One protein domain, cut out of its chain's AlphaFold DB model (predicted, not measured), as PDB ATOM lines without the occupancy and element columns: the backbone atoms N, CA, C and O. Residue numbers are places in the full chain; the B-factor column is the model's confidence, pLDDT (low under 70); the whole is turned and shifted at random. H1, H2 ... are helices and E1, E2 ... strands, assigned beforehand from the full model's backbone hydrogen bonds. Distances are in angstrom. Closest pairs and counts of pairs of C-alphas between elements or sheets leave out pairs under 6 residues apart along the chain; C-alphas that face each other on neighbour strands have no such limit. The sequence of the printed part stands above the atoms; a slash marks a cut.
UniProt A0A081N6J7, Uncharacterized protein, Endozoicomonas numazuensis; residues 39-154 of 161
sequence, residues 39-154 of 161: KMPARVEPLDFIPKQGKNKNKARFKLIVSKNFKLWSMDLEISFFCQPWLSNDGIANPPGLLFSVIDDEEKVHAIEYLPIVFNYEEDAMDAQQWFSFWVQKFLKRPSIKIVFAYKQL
ATOM      1  N   LYS A  39     126.839 145.603 116.211       85.62
ATOM      2  CA  LYS A  39     126.255 145.574 114.857       85.62
ATOM      3  C   LYS A  39     124.951 144.767 114.799       85.62
ATOM      4  O   LYS A  39     124.473 144.467 113.714       85.62
ATOM      5  N   MET A  40     124.446 144.330 115.952       90.38
ATOM      6  CA  MET A  40     123.248 143.503 116.052       90.38
ATOM      7  C   MET A  40     122.066 144.404 116.408       90.38
ATOM      8  O   MET A  40     122.172 145.113 117.419       90.38
ATOM      9  N   PRO A  41     120.974 144.372 115.622       93.31
ATOM     10  CA  PRO A  41     119.743 145.063 115.967       93.31
ATOM     11  C   PRO A  41     119.247 144.609 117.333       93.31
ATOM     12  O   PRO A  41     119.278 143.415 117.664       93.31
ATOM     13  N   ALA A  42     118.813 145.575 118.123       94.62
ATOM     14  CA  ALA A  42     118.283 145.338 119.444       94.62
ATOM     15  C   ALA A  42     117.103 146.258 119.727       94.62
ATOM     16  O   ALA A  42     116.966 147.337 119.147       94.62
ATOM     17  N   ARG A  43     116.288 145.828 120.679       95.31
ATOM     18  CA  ARG A  43     115.219 146.630 121.255       95.31
ATOM     19  C   ARG A  43     115.159 146.411 122.749       95.31
ATOM     20  O   ARG A  43     115.656 145.397 123.246       95.31
ATOM     21  N   VAL A  44     114.551 147.352 123.453       95.62
ATOM     22  CA  VAL A  44     114.245 147.182 124.871       95.62
ATOM     23  C   VAL A  44     112.754 147.269 125.115       95.62
ATOM     24  O   VAL A  44     112.080 148.156 124.598       95.62
ATOM     25  N   GLU A  45     112.256 146.345 125.919       94.81
ATOM     26  CA  GLU A  45     110.871 146.303 126.365       94.81
ATOM     27  C   GLU A  45     110.852 146.659 127.855       94.81
ATOM     28  O   GLU A  45     111.453 145.935 128.654       94.81
ATOM     29  N   PRO A  46     110.233 147.782 128.252       94.38
ATOM     30  CA  PRO A  46     110.015 148.091 129.662       94.38
ATOM     31  C   PRO A  46     109.238 146.958 130.346       94.38
ATOM     32  O   PRO A  46     108.255 146.469 129.789       94.38
ATOM     33  N   LEU A  47     109.683 146.534 131.531       94.00
ATOM     34  CA  LEU A  47     109.002 145.507 132.325       94.00
ATOM     35  C   LEU A  47     108.269 146.157 133.499       94.00
ATOM     36  O   LEU A  47     107.043 146.159 133.549       94.00
ATOM     37  N   ASP A  48     109.024 146.750 134.423       94.12
ATOM     38  CA  ASP A  48     108.487 147.364 135.631       94.12
ATOM     39  C   ASP A  48     109.419 148.445 136.194       94.12
ATOM     40  O   ASP A  48     110.636 148.446 135.993       94.12
ATOM     41  N   PHE A  49     108.825 149.392 136.920       95.38
ATOM     42  CA  PHE A  49     109.560 150.376 137.703       95.38
ATOM     43  C   PHE A  49     109.343 150.106 139.189       95.38
ATOM     44  O   PHE A  49     108.215 150.147 139.683       95.38
ATOM     45  N   ILE A  50     110.431 149.892 139.925       94.94
ATOM     46  CA  ILE A  50     110.400 149.633 141.363       94.94
ATOM     47  C   ILE A  50     110.776 150.934 142.083       94.94
ATOM     48  O   ILE A  50     111.944 151.347 142.046       94.94
ATOM     49  N   PRO A  51     109.823 151.614 142.746       91.81
ATOM     50  CA  PRO A  51     110.115 152.847 143.456       91.81
ATOM     51  C   PRO A  51     110.991 152.584 144.684       91.81
ATOM     52  O   PRO A  51     110.905 151.545 145.341       91.81
ATOM     53  N   LYS A  52     111.810 153.575 145.038       90.88
ATOM     54  CA  LYS A  52     112.613 153.582 146.262       90.88
ATOM     55  C   LYS A  52     111.727 153.312 147.482       90.88
ATOM     56  O   LYS A  52     110.766 154.034 147.740       90.88
ATOM     57  N   GLN A  53     112.138 152.342 148.295       84.12
ATOM     58  CA  GLN A  53     111.582 152.077 149.621       84.12
ATOM     59  C   GLN A  53     112.713 151.980 150.651       84.12
ATOM     60  O   GLN A  53     113.649 151.193 150.503       84.12
ATOM     61  N   GLY A  54     112.657 152.810 151.697       83.31
ATOM     62  CA  GLY A  54     113.695 152.866 152.729       83.31
ATOM     63  C   GLY A  54     115.085 153.175 152.155       83.31
ATOM     64  O   GLY A  54     115.312 154.251 151.597       83.31
ATOM     65  N   LYS A  55     116.018 152.225 152.309       79.12
ATOM     66  CA  LYS A  55     117.403 152.329 151.807       79.12
ATOM     67  C   LYS A  55     117.555 151.933 150.331       79.12
ATOM     68  O   LYS A  55     118.607 152.206 149.750       79.12
ATOM     69  N   ASN A  56     116.534 151.319 149.732       85.44
ATOM     70  CA  ASN A  56     116.581 150.871 148.342       85.44
ATOM     71  C   ASN A  56     116.574 152.060 147.375       85.44
ATOM     72  O   ASN A  56     116.130 153.162 147.702       85.44
ATOM     73  N   LYS A  57     117.102 151.840 146.173       92.50
ATOM     74  CA  LYS A  57     117.112 152.831 145.091       92.50
ATOM     75  C   LYS A  57     115.857 152.683 144.233       92.50
ATOM     76  O   LYS A  57     115.229 151.629 144.258       92.50
ATOM     77  N   ASN A  58     115.515 153.729 143.481       95.56
ATOM     78  CA  ASN A  58     114.606 153.556 142.350       95.56
ATOM     79  C   ASN A  58     115.267 152.601 141.354       95.56
ATOM     80  O   ASN A  58     116.493 152.652 141.189       95.56
ATOM     81  N   LYS A  59     114.473 151.747 140.713       96.88
ATOM     82  CA  LYS A  59     114.953 150.798 139.711       96.88
ATOM     83  C   LYS A  59     114.013 150.774 138.517       96.88
ATOM     84  O   LYS A  59     112.802 150.804 138.697       96.88
ATOM     85  N   ALA A  60     114.580 150.675 137.324       97.25
ATOM     86  CA  ALA A  60     113.841 150.422 136.094       97.25
ATOM     87  C   ALA A  60     114.309 149.085 135.519       97.25
ATOM     88  O   ALA A  60     115.498 148.930 135.222       97.25
ATOM     89  N   ARG A  61     113.395 148.126 135.402       96.94
ATOM     90  CA  ARG A  61     113.640 146.806 134.824       96.94
ATOM     91  C   ARG A  61     113.124 146.763 133.396       96.94
ATOM     92  O   ARG A  61     112.058 147.288 133.082       96.94
ATOM     93  N   PHE A  62     113.894 146.144 132.521       96.81
ATOM     94  CA  PHE A  62     113.590 146.072 131.100       96.81
ATOM     95  C   PHE A  62     114.209 144.819 130.498       96.81
ATOM     96  O   PHE A  62     115.267 144.358 130.925       96.81
ATOM     97  N   LYS A  63     113.576 144.301 129.456       96.50
ATOM     98  CA  LYS A  63     114.088 143.187 128.669       96.50
ATOM     99  C   LYS A  63     114.851 143.726 127.477       96.50
ATOM    100  O   LYS A  63     114.304 144.469 126.667       96.50
ATOM    101  N   LEU A  64     116.114 143.343 127.346       96.50
ATOM    102  CA  LEU A  64     116.893 143.561 126.134       96.50
ATOM    103  C   LEU A  64     116.667 142.389 125.187       96.50
ATOM    104  O   LEU A  64     116.994 141.252 125.521       96.50
ATOM    105  N   ILE A  65     116.178 142.676 123.986       95.56
ATOM    106  CA  ILE A  65     116.027 141.691 122.917       95.56
ATOM    107  C   ILE A  65     117.059 141.985 121.840       95.56
ATOM    108  O   ILE A  65     117.158 143.109 121.354       95.56
ATOM    109  N   VAL A  66     117.838 140.972 121.464       93.69
ATOM    110  CA  VAL A  66     118.896 141.074 120.453       93.69
ATOM    111  C   VAL A  66     118.650 140.052 119.357       93.69
ATOM    112  O   VAL A  66     118.557 138.851 119.626       93.69
ATOM    113  N   SER A  67     118.617 140.526 118.113       90.12
ATOM    114  CA  SER A  67     118.544 139.663 116.937       90.12
ATOM    115  C   SER A  67     119.943 139.302 116.446       90.12
ATOM    116  O   SER A  67     120.776 140.171 116.165       90.12
ATOM    117  N   LYS A  68     120.228 138.000 116.352       86.19
ATOM    118  CA  LYS A  68     121.484 137.490 115.793       86.19
ATOM    119  C   LYS A  68     121.278 136.124 115.149       86.19
ATOM    120  O   LYS A  68     120.849 135.193 115.823       86.19
ATOM    121  N   ASN A  69     121.722 135.974 113.899       83.62
ATOM    122  CA  ASN A  69     121.706 134.705 113.158       83.62
ATOM    123  C   ASN A  69     120.311 134.052 113.151       83.62
ATOM    124  O   ASN A  69     120.189 132.890 113.533       83.62
ATOM    125  N   PHE A  70     119.273 134.815 112.794       80.44
ATOM    126  CA  PHE A  70     117.869 134.368 112.782       80.44
ATOM    127  C   PHE A  70     117.297 133.947 114.149       80.44
ATOM    128  O   PHE A  70     116.207 133.397 114.224       80.44
ATOM    129  N   LYS A  71     118.013 134.226 115.245       86.00
ATOM    130  CA  LYS A  71     117.565 133.956 116.613       86.00
ATOM    131  C   LYS A  71     117.314 135.250 117.360       86.00
ATOM    132  O   LYS A  71     118.107 136.193 117.260       86.00
ATOM    133  N   LEU A  72     116.264 135.240 118.172       89.62
ATOM    134  CA  LEU A  72     115.977 136.296 119.133       89.62
ATOM    135  C   LEU A  72     116.431 135.851 120.519       89.62
ATOM    136  O   LEU A  72     115.991 134.826 121.039       89.62
ATOM    137  N   TRP A  73     117.328 136.631 121.109       92.56
ATOM    138  CA  TRP A  73     117.818 136.427 122.466       92.56
ATOM    139  C   TRP A  73     117.226 137.488 123.376       92.56
ATOM    140  O   TRP A  73     117.268 138.662 123.016       92.56
ATOM    141  N   SER A  74     116.745 137.094 124.551       94.44
ATOM    142  CA  SER A  74     116.333 138.017 125.611       94.44
ATOM    143  C   SER A  74     117.262 137.947 126.809       94.44
ATOM    144  O   SER A  74     117.838 136.896 127.090       94.44
ATOM    145  N   MET A  75     117.425 139.085 127.474       96.12
ATOM    146  CA  MET A  75     118.119 139.239 128.748       96.12
ATOM    147  C   MET A  75     117.338 140.252 129.576       96.12
ATOM    148  O   MET A  75     117.079 141.353 129.083       96.12
ATOM    149  N   ASP A  76     117.019 139.917 130.819       97.38
ATOM    150  CA  ASP A  76     116.371 140.852 131.732       97.38
ATOM    151  C   ASP A  76     117.435 141.689 132.449       97.38
ATOM    152  O   ASP A  76     118.450 141.193 132.948       97.38
ATOM    153  N   LEU A  77     117.247 143.004 132.422       97.81
ATOM    154  CA  LEU A  77     118.196 143.997 132.902       97.81
ATOM    155  C   LEU A  77     117.521 144.948 133.882       97.81
ATOM    156  O   LEU A  77     116.318 145.196 133.827       97.81
ATOM    157  N   GLU A  78     118.330 145.534 134.757       97.75
ATOM    158  CA  GLU A  78     117.903 146.526 135.736       97.75
ATOM    159  C   GLU A  78     118.852 147.728 135.717       97.75
ATOM    160  O   GLU A  78     120.076 147.574 135.748       97.75
ATOM    161  N   ILE A  79     118.289 148.935 135.718       97.69
ATOM    162  CA  ILE A  79     119.004 150.173 136.035       97.69
ATOM    163  C   ILE A  79     118.620 150.597 137.448       97.69
ATOM    164  O   ILE A  79     117.465 150.927 137.706       97.69
ATOM    165  N   SER A  80     119.595 150.643 138.352       97.06
ATOM    166  CA  SER A  80     119.447 151.245 139.681       97.06
ATOM    167  C   SER A  80     119.911 152.704 139.671       97.06
ATOM    168  O   SER A  80     121.028 153.009 139.242       97.06
ATOM    169  N   PHE A  81     119.080 153.606 140.198       95.94
ATOM    170  CA  PHE A  81     119.337 155.049 140.227       95.94
ATOM    171  C   PHE A  81     120.034 155.455 141.534       95.94
ATOM    172  O   PHE A  81     119.415 155.553 142.601       95.94
ATOM    173  N   PHE A  82     121.338 155.721 141.469       94.25
ATOM    174  CA  PHE A  82     122.118 156.224 142.598       94.25
ATOM    175  C   PHE A  82     122.068 157.752 142.624       94.25
ATOM    176  O   PHE A  82     123.001 158.424 142.207       94.25
ATOM    177  N   CYS A  83     120.967 158.312 143.129       91.19
ATOM    178  CA  CYS A  83     120.747 159.767 143.169       91.19
ATOM    179  C   CYS A  83     121.597 160.520 144.199       91.19
ATOM    180  O   CYS A  83     121.444 161.720 144.339       91.19
ATOM    181  N   GLN A  84     122.438 159.846 144.975       89.88
ATOM    182  CA  GLN A  84     123.327 160.481 145.947       89.88
ATOM    183  C   GLN A  84     124.708 159.840 145.840       89.88
ATOM    184  O   GLN A  84     124.782 158.650 145.506       89.88
ATOM    185  N   PRO A  85     125.785 160.583 146.155       87.31
ATOM    186  CA  PRO A  85     127.103 159.992 146.298       87.31
ATOM    187  C   PRO A  85     127.075 158.820 147.282       87.31
ATOM    188  O   PRO A  85     126.353 158.848 148.283       87.31
ATOM    189  N   TRP A  86     127.855 157.788 146.998       85.75
ATOM    190  CA  TRP A  86     127.886 156.575 147.808       85.75
ATOM    191  C   TRP A  86     129.286 155.971 147.840       85.75
ATOM    192  O   TRP A  86     130.107 156.233 146.966       85.75
ATOM    193  N   LEU A  87     129.562 155.170 148.866       86.50
ATOM    194  CA  LEU A  87     130.800 154.406 148.976       86.50
ATOM    195  C   LEU A  87     130.540 152.984 148.492       86.50
ATOM    196  O   LEU A  87     129.605 152.337 148.971       86.50
ATOM    197  N   SER A  88     131.354 152.507 147.553       82.00
ATOM    198  CA  SER A  88     131.348 151.096 147.182       82.00
ATOM    199  C   SER A  88     131.847 150.224 148.334       82.00
ATOM    200  O   SER A  88     132.444 150.716 149.293       82.00
ATOM    201  N   ASN A  89     131.632 148.912 148.223       81.00
ATOM    202  CA  ASN A  89     132.134 147.945 149.203       81.00
ATOM    203  C   ASN A  89     133.667 147.994 149.340       81.00
ATOM    204  O   ASN A  89     134.189 147.710 150.412       81.00
ATOM    205  N   ASP A  90     134.365 148.431 148.289       83.31
ATOM    206  CA  ASP A  90     135.822 148.611 148.270       83.31
ATOM    207  C   ASP A  90     136.264 149.991 148.800       83.31
ATOM    208  O   ASP A  90     137.425 150.371 148.679       83.31
ATOM    209  N   GLY A  91     135.336 150.780 149.358       83.12
ATOM    210  CA  GLY A  91     135.607 152.100 149.930       83.12
ATOM    211  C   GLY A  91     135.762 153.229 148.907       83.12
ATOM    212  O   GLY A  91     136.166 154.332 149.273       83.12
ATOM    213  N   ILE A  92     135.436 152.996 147.631       85.94
ATOM    214  CA  ILE A  92     135.557 154.010 146.577       85.94
ATOM    215  C   ILE A  92     134.321 154.911 146.591       85.94
ATOM    216  O   ILE A  92     133.187 154.441 146.467       85.94
ATOM    217  N   ALA A  93     134.541 156.220 146.706       87.56
ATOM    218  CA  ALA A  93     133.483 157.212 146.578       87.56
ATOM    219  C   ALA A  93     133.033 157.328 145.118       87.56
ATOM    220  O   ALA A  93     133.818 157.664 144.232       87.56
ATOM    221  N   ASN A  94     131.752 157.076 144.883       88.25
ATOM    222  CA  ASN A  94     131.110 157.188 143.586       88.25
ATOM    223  C   ASN A  94     130.157 158.395 143.591       88.25
ATOM    224  O   ASN A  94     129.348 158.520 144.517       88.25
ATOM    225  N   PRO A  95     130.223 159.285 142.582       91.69
ATOM    226  CA  PRO A  95     129.249 160.368 142.413       91.69
ATOM    227  C   PRO A  95     127.887 159.791 141.997       91.69
ATOM    228  O   PRO A  95     127.839 158.603 141.695       91.69
ATOM    229  N   PRO A  96     126.797 160.577 141.925       91.94
ATOM    230  CA  PRO A  96     125.518 160.097 141.404       91.94
ATOM    231  C   PRO A  96     125.618 159.473 140.003       91.94
ATOM    232  O   PRO A  96     126.457 159.865 139.187       91.94
ATOM    233  N   GLY A  97     124.766 158.493 139.715       94.69
ATOM    234  CA  GLY A  97     124.871 157.716 138.482       94.69
ATOM    235  C   GLY A  97     123.924 156.527 138.401       94.69
ATOM    236  O   GLY A  97     123.022 156.353 139.223       94.69
ATOM    237  N   LEU A  98     124.143 155.703 137.381       96.19
ATOM    238  CA  LEU A  98     123.324 154.541 137.056       96.19
ATOM    239  C   LEU A  98     124.139 153.262 137.201       96.19
ATOM    240  O   LEU A  98     125.223 153.148 136.633       96.19
ATOM    241  N   LEU A  99     123.599 152.280 137.918       96.44
ATOM    242  CA  LEU A  99     124.154 150.930 137.944       96.44
ATOM    243  C   LEU A  99     123.325 150.026 137.039       96.44
ATOM    244  O   LEU A  99     122.154 149.781 137.328       96.44
ATOM    245  N   PHE A 100     123.951 149.509 135.987       97.62
ATOM    246  CA  PHE A 100     123.375 148.482 135.130       97.62
ATOM    247  C   PHE A 100     123.654 147.110 135.728       97.62
ATOM    248  O   PHE A 100     124.795 146.796 136.078       97.62
ATOM    249  N   SER A 101     122.611 146.298 135.822       97.94
ATOM    250  CA  SER A 101     122.662 144.928 136.326       97.94
ATOM    251  C   SER A 101     121.893 143.996 135.397       97.94
ATOM    252  O   SER A 101     120.989 144.437 134.690       97.94
ATOM    253  N   VAL A 102     122.251 142.717 135.408       97.50
ATOM    254  CA  VAL A 102     121.488 141.643 134.759       97.50
ATOM    255  C   VAL A 102     120.763 140.824 135.817       97.50
ATOM    256  O   VAL A 102     121.275 140.673 136.928       97.50
ATOM    257  N   ILE A 103     119.571 140.350 135.482       96.75
ATOM    258  CA  ILE A 103     118.758 139.471 136.320       96.75
ATOM    259  C   ILE A 103     118.875 138.068 135.723       96.75
ATOM    260  O   ILE A 103     118.701 137.902 134.515       96.75
ATOM    261  N   ASP A 104     119.259 137.087 136.537       93.31
ATOM    262  CA  ASP A 104     119.308 135.689 136.101       93.31
ATOM    263  C   ASP A 104     117.939 134.996 136.211       93.31
ATOM    264  O   ASP A 104     116.934 135.593 136.594       93.31
ATOM    265  N   ASP A 105     117.896 133.722 135.838       90.38
ATOM    266  CA  ASP A 105     116.702 132.877 135.892       90.38
ATOM    267  C   ASP A 105     116.225 132.554 137.319       90.38
ATOM    268  O   ASP A 105     115.096 132.099 137.495       90.38
ATOM    269  N   GLU A 106     117.042 132.839 138.336       92.31
ATOM    270  CA  GLU A 106     116.695 132.748 139.757       92.31
ATOM    271  C   GLU A 106     116.270 134.112 140.351       92.31
ATOM    272  O   GLU A 106     116.206 134.263 141.574       92.31
ATOM    273  N   GLU A 107     115.984 135.118 139.511       92.06
ATOM    274  CA  GLU A 107     115.663 136.506 139.906       92.06
ATOM    275  C   GLU A 107     116.789 137.219 140.681       92.06
ATOM    276  O   GLU A 107     116.581 138.249 141.343       92.06
ATOM    277  N   LYS A 108     118.021 136.710 140.605       94.44
ATOM    278  CA  LYS A 108     119.169 137.303 141.285       94.44
ATOM    279  C   LYS A 108     119.797 138.388 140.422       94.44
ATOM    280  O   LYS A 108     120.088 138.217 139.241       94.44
ATOM    281  N   VAL A 109     120.047 139.531 141.057       94.75
ATOM    282  CA  VAL A 109     120.623 140.712 140.408       94.75
ATOM    283  C   VAL A 109     122.148 140.663 140.472       94.75
ATOM    284  O   VAL A 109     122.734 140.646 141.558       94.75
ATOM    285  N   HIS A 110     122.795 140.721 139.308       95.12
ATOM    286  CA  HIS A 110     124.250 140.768 139.163       95.12
ATOM    287  C   HIS A 110     124.678 142.109 138.571       95.12
ATOM    288  O   HIS A 110     124.339 142.442 137.434       95.12
ATOM    289  N   ALA A 111     125.436 142.887 139.342       94.62
ATOM    290  CA  ALA A 111     125.959 144.176 138.901       94.62
ATOM    291  C   ALA A 111     126.926 144.014 137.714       94.62
ATOM    292  O   ALA A 111     127.818 143.167 137.750       94.62
ATOM    293  N   ILE A 112     126.771 144.849 136.683       95.62
ATOM    294  CA  ILE A 112     127.588 144.812 135.462       95.62
ATOM    295  C   ILE A 112     128.498 146.031 135.366       95.62
ATOM    296  O   ILE A 112     129.716 145.892 135.271       95.62
ATOM    297  N   GLU A 113     127.919 147.232 135.349       95.06
ATOM    298  CA  GLU A 113     128.694 148.461 135.186       95.06
ATOM    299  C   GLU A 113     127.999 149.651 135.838       95.06
ATOM    300  O   GLU A 113     126.799 149.871 135.667       95.06
ATOM    301  N   TYR A 114     128.794 150.441 136.556       95.00
ATOM    302  CA  TYR A 114     128.383 151.734 137.069       95.00
ATOM    303  C   TYR A 114     128.776 152.842 136.094       95.00
ATOM    304  O   TYR A 114     129.943 152.966 135.722       95.00
ATOM    305  N   LEU A 115     127.814 153.676 135.712       94.38
ATOM    306  CA  LEU A 115     128.038 154.837 134.869       94.38
ATOM    307  C   LEU A 115     127.716 156.121 135.647       94.38
ATOM    308  O   LEU A 115     126.543 156.374 135.938       94.38
ATOM    309  N   PRO A 116     128.724 156.951 135.975       92.12
ATOM    310  CA  PRO A 116     128.483 158.221 136.643       92.12
ATOM    311  C   PRO A 116     127.766 159.189 135.699       92.12
ATOM    312  O   PRO A 116     128.057 159.239 134.497       92.12
ATOM    313  N   ILE A 117     126.852 159.977 136.258       87.88
ATOM    314  CA  ILE A 117     126.210 161.071 135.535       87.88
ATOM    315  C   ILE A 117     127.069 162.317 135.688       87.88
ATOM    316  O   ILE A 117     127.386 162.752 136.795       87.88
ATOM    317  N   VAL A 118     127.440 162.887 134.548       80.38
ATOM    318  CA  VAL A 118     128.075 164.197 134.459       80.38
ATOM    319  C   VAL A 118     127.030 165.115 133.854       80.38
ATOM    320  O   VAL A 118     126.552 164.838 132.759       80.38
ATOM    321  N   PHE A 119     126.638 166.161 134.580       69.50
ATOM    322  CA  PHE A 119     125.590 167.066 134.116       69.50
ATOM    323  C   PHE A 119     125.993 167.701 132.777       69.50
ATOM    324  O   PHE A 119     127.042 168.339 132.676       69.50
ATOM    325  N   ASN A 120     125.149 167.517 131.764       73.00
ATOM    326  CA  ASN A 120     125.263 168.143 130.454       73.00
ATOM    327  C   ASN A 120     123.884 168.686 130.062       73.00
ATOM    328  O   ASN A 120     122.882 167.988 130.207       73.00
ATOM    329  N   TYR A 121     123.844 169.912 129.540       67.62
ATOM    330  CA  TYR A 121     122.622 170.585 129.091       67.62
ATOM    331  C   TYR A 121     121.836 169.776 128.047       67.62
ATOM    332  O   TYR A 121     120.614 169.872 127.995       67.62
ATOM    333  N   GLU A 122     122.509 168.947 127.245       79.00
ATOM    334  CA  GLU A 122     121.845 168.087 126.253       79.00
ATOM    335  C   GLU A 122     120.977 166.994 126.894       79.00
ATOM    336  O   GLU A 122     119.923 166.666 126.357       79.00
ATOM    337  N   GLU A 123     121.385 166.437 128.039       81.00
ATOM    338  CA  GLU A 123     120.619 165.391 128.736       81.00
ATOM    339  C   GLU A 123     119.388 165.958 129.459       81.00
ATOM    340  O   GLU A 123     118.416 165.239 129.702       81.00
ATOM    341  N   ASP A 124     119.418 167.247 129.802       81.62
ATOM    342  CA  ASP A 124     118.320 167.925 130.486       81.62
ATOM    343  C   ASP A 124     117.097 168.075 129.581       81.62
ATOM    344  O   ASP A 124     115.982 167.743 129.987       81.62
ATOM    345  N   ALA A 125     117.331 168.433 128.316       87.12
ATOM    346  CA  ALA A 125     116.292 168.608 127.304       87.12
ATOM    347  C   ALA A 125     115.641 167.296 126.819       87.12
ATOM    348  O   ALA A 125     114.614 167.350 126.143       87.12
ATOM    349  N   MET A 126     116.225 166.132 127.129       92.88
ATOM    350  CA  MET A 126     115.674 164.834 126.728       92.88
ATOM    351  C   MET A 126     114.433 164.482 127.547       92.88
ATOM    352  O   MET A 126     114.457 164.547 128.783       92.88
ATOM    353  N   ASP A 127     113.385 164.014 126.868       93.56
ATOM    354  CA  ASP A 127     112.260 163.367 127.543       93.56
ATOM    355  C   ASP A 127     112.680 162.033 128.197       93.56
ATOM    356  O   ASP A 127     113.803 161.545 128.034       93.56
ATOM    357  N   ALA A 128     111.771 161.435 128.967       93.38
ATOM    358  CA  ALA A 128     112.006 160.183 129.680       93.38
ATOM    359  C   ALA A 128     112.493 159.047 128.755       93.38
ATOM    360  O   ALA A 128     113.493 158.386 129.050       93.38
ATOM    361  N   GLN A 129     111.830 158.840 127.616       93.81
ATOM    362  CA  GLN A 129     112.151 157.760 126.682       93.81
ATOM    363  C   GLN A 129     113.501 157.997 125.996       93.81
ATOM    364  O   GLN A 129     114.313 157.075 125.887       93.81
ATOM    365  N   GLN A 130     113.763 159.230 125.560       94.31
ATOM    366  CA  GLN A 130     115.021 159.644 124.945       94.31
ATOM    367  C   GLN A 130     116.191 159.479 125.912       94.31
ATOM    368  O   GLN A 130     117.216 158.897 125.549       94.31
ATOM    369  N   TRP A 131     116.026 159.933 127.154       94.56
ATOM    370  CA  TRP A 131     117.056 159.845 128.181       94.56
ATOM    371  C   TRP A 131     117.355 158.385 128.547       94.56
ATOM    372  O   TRP A 131     118.518 157.975 128.594       94.56
ATOM    373  N   PHE A 132     116.318 157.560 128.721       95.19
ATOM    374  CA  PHE A 132     116.478 156.122 128.947       95.19
ATOM    375  C   PHE A 132     117.206 155.439 127.784       95.19
ATOM    376  O   PHE A 132     118.202 154.741 127.991       95.19
ATOM    377  N   SER A 133     116.744 155.685 126.553       95.12
ATOM    378  CA  SER A 133     117.334 155.150 125.324       95.12
ATOM    379  C   SER A 133     118.807 155.536 125.191       95.12
ATOM    380  O   SER A 133     119.650 154.683 124.905       95.12
ATOM    381  N   PHE A 134     119.152 156.793 125.483       94.31
ATOM    382  CA  PHE A 134     120.528 157.282 125.477       94.31
ATOM    383  C   PHE A 134     121.428 156.476 126.420       94.31
ATOM    384  O   PHE A 134     122.488 155.991 126.005       94.31
ATOM    385  N   TRP A 135     121.006 156.281 127.671       95.56
ATOM    386  CA  TRP A 135     121.799 155.557 128.668       95.56
ATOM    387  C   TRP A 135     121.906 154.064 128.373       95.56
ATOM    388  O   TRP A 135     123.002 153.505 128.478       95.56
ATOM    389  N   VAL A 136     120.820 153.432 127.921       95.81
ATOM    390  CA  VAL A 136     120.858 152.050 127.430       95.81
ATOM    391  C   VAL A 136     121.834 151.948 126.261       95.81
ATOM    392  O   VAL A 136     122.778 151.166 126.316       95.81
ATOM    393  N   GLN A 137     121.698 152.780 125.228       94.94
ATOM    394  CA  GLN A 137     122.570 152.741 124.056       94.94
ATOM    395  C   GLN A 137     124.043 152.997 124.407       94.94
ATOM    396  O   GLN A 137     124.934 152.405 123.784       94.94
ATOM    397  N   LYS A 138     124.312 153.859 125.396       94.69
ATOM    398  CA  LYS A 138     125.652 154.105 125.947       94.69
ATOM    399  C   LYS A 138     126.210 152.846 126.611       94.69
ATOM    400  O   LYS A 138     127.343 152.477 126.304       94.69
ATOM    401  N   PHE A 139     125.419 152.158 127.433       95.31
ATOM    402  CA  PHE A 139     125.782 150.875 128.038       95.31
ATOM    403  C   PHE A 139     126.021 149.774 126.991       95.31
ATOM    404  O   PHE A 139     127.059 149.116 127.021       95.31
ATOM    405  N   LEU A 140     125.149 149.629 125.987       94.38
ATOM    406  CA  LEU A 140     125.275 148.599 124.939       94.38
ATOM    407  C   LEU A 140     126.560 148.721 124.095       94.38
ATOM    408  O   LEU A 140     126.983 147.760 123.446       94.38
ATOM    409  N   LYS A 141     127.196 149.900 124.091       93.94
ATOM    410  CA  LYS A 141     128.484 150.156 123.426       93.94
ATOM    411  C   LYS A 141     129.697 149.805 124.299       93.94
ATOM    412  O   LYS A 141     130.814 149.754 123.780       93.94
ATOM    413  N   ARG A 142     129.517 149.562 125.603       94.62
ATOM    414  CA  ARG A 142     130.607 149.240 126.535       94.62
ATOM    415  C   ARG A 142     131.101 147.799 126.357       94.62
ATOM    416  O   ARG A 142     130.320 146.916 126.014       94.62
ATOM    417  N   PRO A 143     132.390 147.505 126.616       93.56
ATOM    418  CA  PRO A 143     132.903 146.131 126.582       93.56
ATOM    419  C   PRO A 143     132.242 145.180 127.594       93.56
ATOM    420  O   PRO A 143     132.168 143.979 127.324       93.56
ATOM    421  N   SER A 144     131.758 145.718 128.718       93.38
ATOM    422  CA  SER A 144     131.062 145.014 129.807       93.38
ATOM    423  C   SER A 144     129.780 144.306 129.357       93.38
ATOM    424  O   SER A 144     129.415 143.291 129.944       93.38
ATOM    425  N   ILE A 145     129.151 144.752 128.258       93.38
ATOM    426  CA  ILE A 145     127.935 144.135 127.704       93.38
ATOM    427  C   ILE A 145     128.108 142.641 127.403       93.38
ATOM    428  O   ILE A 145     127.142 141.887 127.371       93.38
ATOM    429  N   LYS A 146     129.350 142.175 127.210       91.69
ATOM    430  CA  LYS A 146     129.657 140.747 127.045       91.69
ATOM    431  C   LYS A 146     129.182 139.897 128.228       91.69
ATOM    432  O   LYS A 146     128.820 138.750 128.002       91.69
ATOM    433  N   ILE A 147     129.191 140.448 129.444       92.25
ATOM    434  CA  ILE A 147     128.770 139.746 130.663       92.25
ATOM    435  C   ILE A 147     127.264 139.466 130.610       92.25
ATOM    436  O   ILE A 147     126.843 138.364 130.931       92.25
ATOM    437  N   VAL A 148     126.465 140.412 130.103       92.38
ATOM    438  CA  VAL A 148     125.008 140.253 129.944       92.38
ATOM    439  C   VAL A 148     124.667 139.046 129.066       92.38
ATOM    440  O   VAL A 148     123.780 138.269 129.396       92.38
ATOM    441  N   PHE A 149     125.422 138.814 127.988       90.62
ATOM    442  CA  PHE A 149     125.177 137.687 127.078       90.62
ATOM    443  C   PHE A 149     125.431 136.298 127.683       90.62
ATOM    444  O   PHE A 149     125.068 135.307 127.046       90.62
ATOM    445  N   ALA A 150     126.042 136.203 128.869       90.31
ATOM    446  CA  ALA A 150     126.133 134.941 129.603       90.31
ATOM    447  C   ALA A 150     124.767 134.490 130.157       90.31
ATOM    448  O   ALA A 150     124.566 133.296 130.341       90.31
ATOM    449  N   TYR A 151     123.827 135.424 130.330       90.50
ATOM    450  CA  TYR A 151     122.493 135.209 130.906       90.50
ATOM    451  C   TYR A 151     121.386 135.216 129.842       90.50
ATOM    452  O   TYR A 151     120.217 135.457 130.130       90.50
ATOM    453  N   LYS A 152     121.750 135.015 128.571       87.81
ATOM    454  CA  LYS A 152     120.791 135.072 127.466       87.81
ATOM    455  C   LYS A 152     119.836 133.881 127.479       87.81
ATOM    456  O   LYS A 152     120.259 132.730 127.573       87.81
ATOM    457  N   GLN A 153     118.570 134.170 127.232       85.19
ATOM    458  CA  GLN A 153     117.515 133.190 127.029       85.19
ATOM    459  C   GLN A 153     117.066 133.230 125.564       85.19
ATOM    460  O   GLN A 153     116.975 134.299 124.954       85.19
ATOM    461  N   LEU A 154     116.835 132.064 124.963       84.19
ATOM    462  CA  LEU A 154     116.340 131.976 123.590       84.19
ATOM    463  C   LEU A 154     114.832 132.263 123.585       84.19
ATOM    464  O   LEU A 154     114.083 131.514 124.202       84.19
TER     465      LEU A 154
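This is residues 39 to 154 of the 161 residues of an uncharacterized protein of Endozoicomonas numazuensis (UniProt A0A081N6J7). A strongly twisted sheet of five strands, E1 to E5, curls round the helix H2, and the short helix H3 packs on the same face of the sheet near its E3, E4 and E5, making two layers, helices on one face of a sheet. The small helix H1 lies away from the sheet, beyond H2. The printed part has 116 residues with five named strands followed by three named helices, and the sheet, in the order E1, E2, E3, E4, E5, is antiparallel throughout. The class is mixed, helices and strands, and the whole is compact, with a radius of gyration of the C-alphas of 14.6 A and spans of 43 by 34 by 26 A.

E1, residues 40 to 50, begins at C-alpha 40 (123.248, 143.503, 116.052), is 29.0 A long and bends by 51 degrees at residue 47. E2, residues 58 to 68, is 31.8 A long, and E3, residues 71 to 82, is 34.5 A long. E4, residues 97 to 103, measures 19.4 A. E5, residues 109 to 116, measures 19.6 A and bends by 61 degrees at residue 112. H1 is residues 121 to 124, 5.2 A long. H2, residues 128 to 140, is 18.2 A long, and H3, residues 145 to 151, is 10.9 A long, ending at C-alpha 151 (122.493, 135.209, 130.906).

The five strands form a meander, each strand the antiparallel neighbour of the one before, and E1 and E5 are its edge strands. N 45 and O 63 of E1 and E2 are 2.9 A apart, N 64 and O 75 of E2 and E3 2.8 A, N 101 and O 78 of E4 and E3 2.8 A, and N 98 and O 115 of E4 and E5 2.9 A, within hydrogen-bond range. H2 is on the sheet, and its closest C-alphas to E4 are those of Phe 139 and Phe 100, 7.9 A apart. H3 is on the same face, with the C-alphas of Val 148 and Val 102 of E4 6.1 A apart. H2 and H3 are close but not clearly touching, about perpendicular at 90 degrees; their closest C-alphas, of Phe 139 and Ile 145, are 7.1 A apart. H1 is not on the sheet; it is close to H2 but not clearly touching, the closest C-alphas being those of Glu 123 and Trp 131, 6.6 A apart. In H2 every O i to N i+4 pair is within hydrogen-bond range; in H3 0 of 3 are, but 4 of 4 O i to N i+3 pairs are, and H1 is too short for an O i to N i+4 pair.

The two C-alphas farthest apart, of Phe 70 and Gly 91, are 44.8 A apart. The printed part has no cut. The link from E3 to E4, residues 83 to 96, is long; in it residues 86 to 87 pair with 93 to 94, antiparallel. Residues 153 to 154 pair with 73 to 74 of E3, antiparallel. The mean pLDDT of the printed part is 91.2, and residues 119 and 121 are under 70.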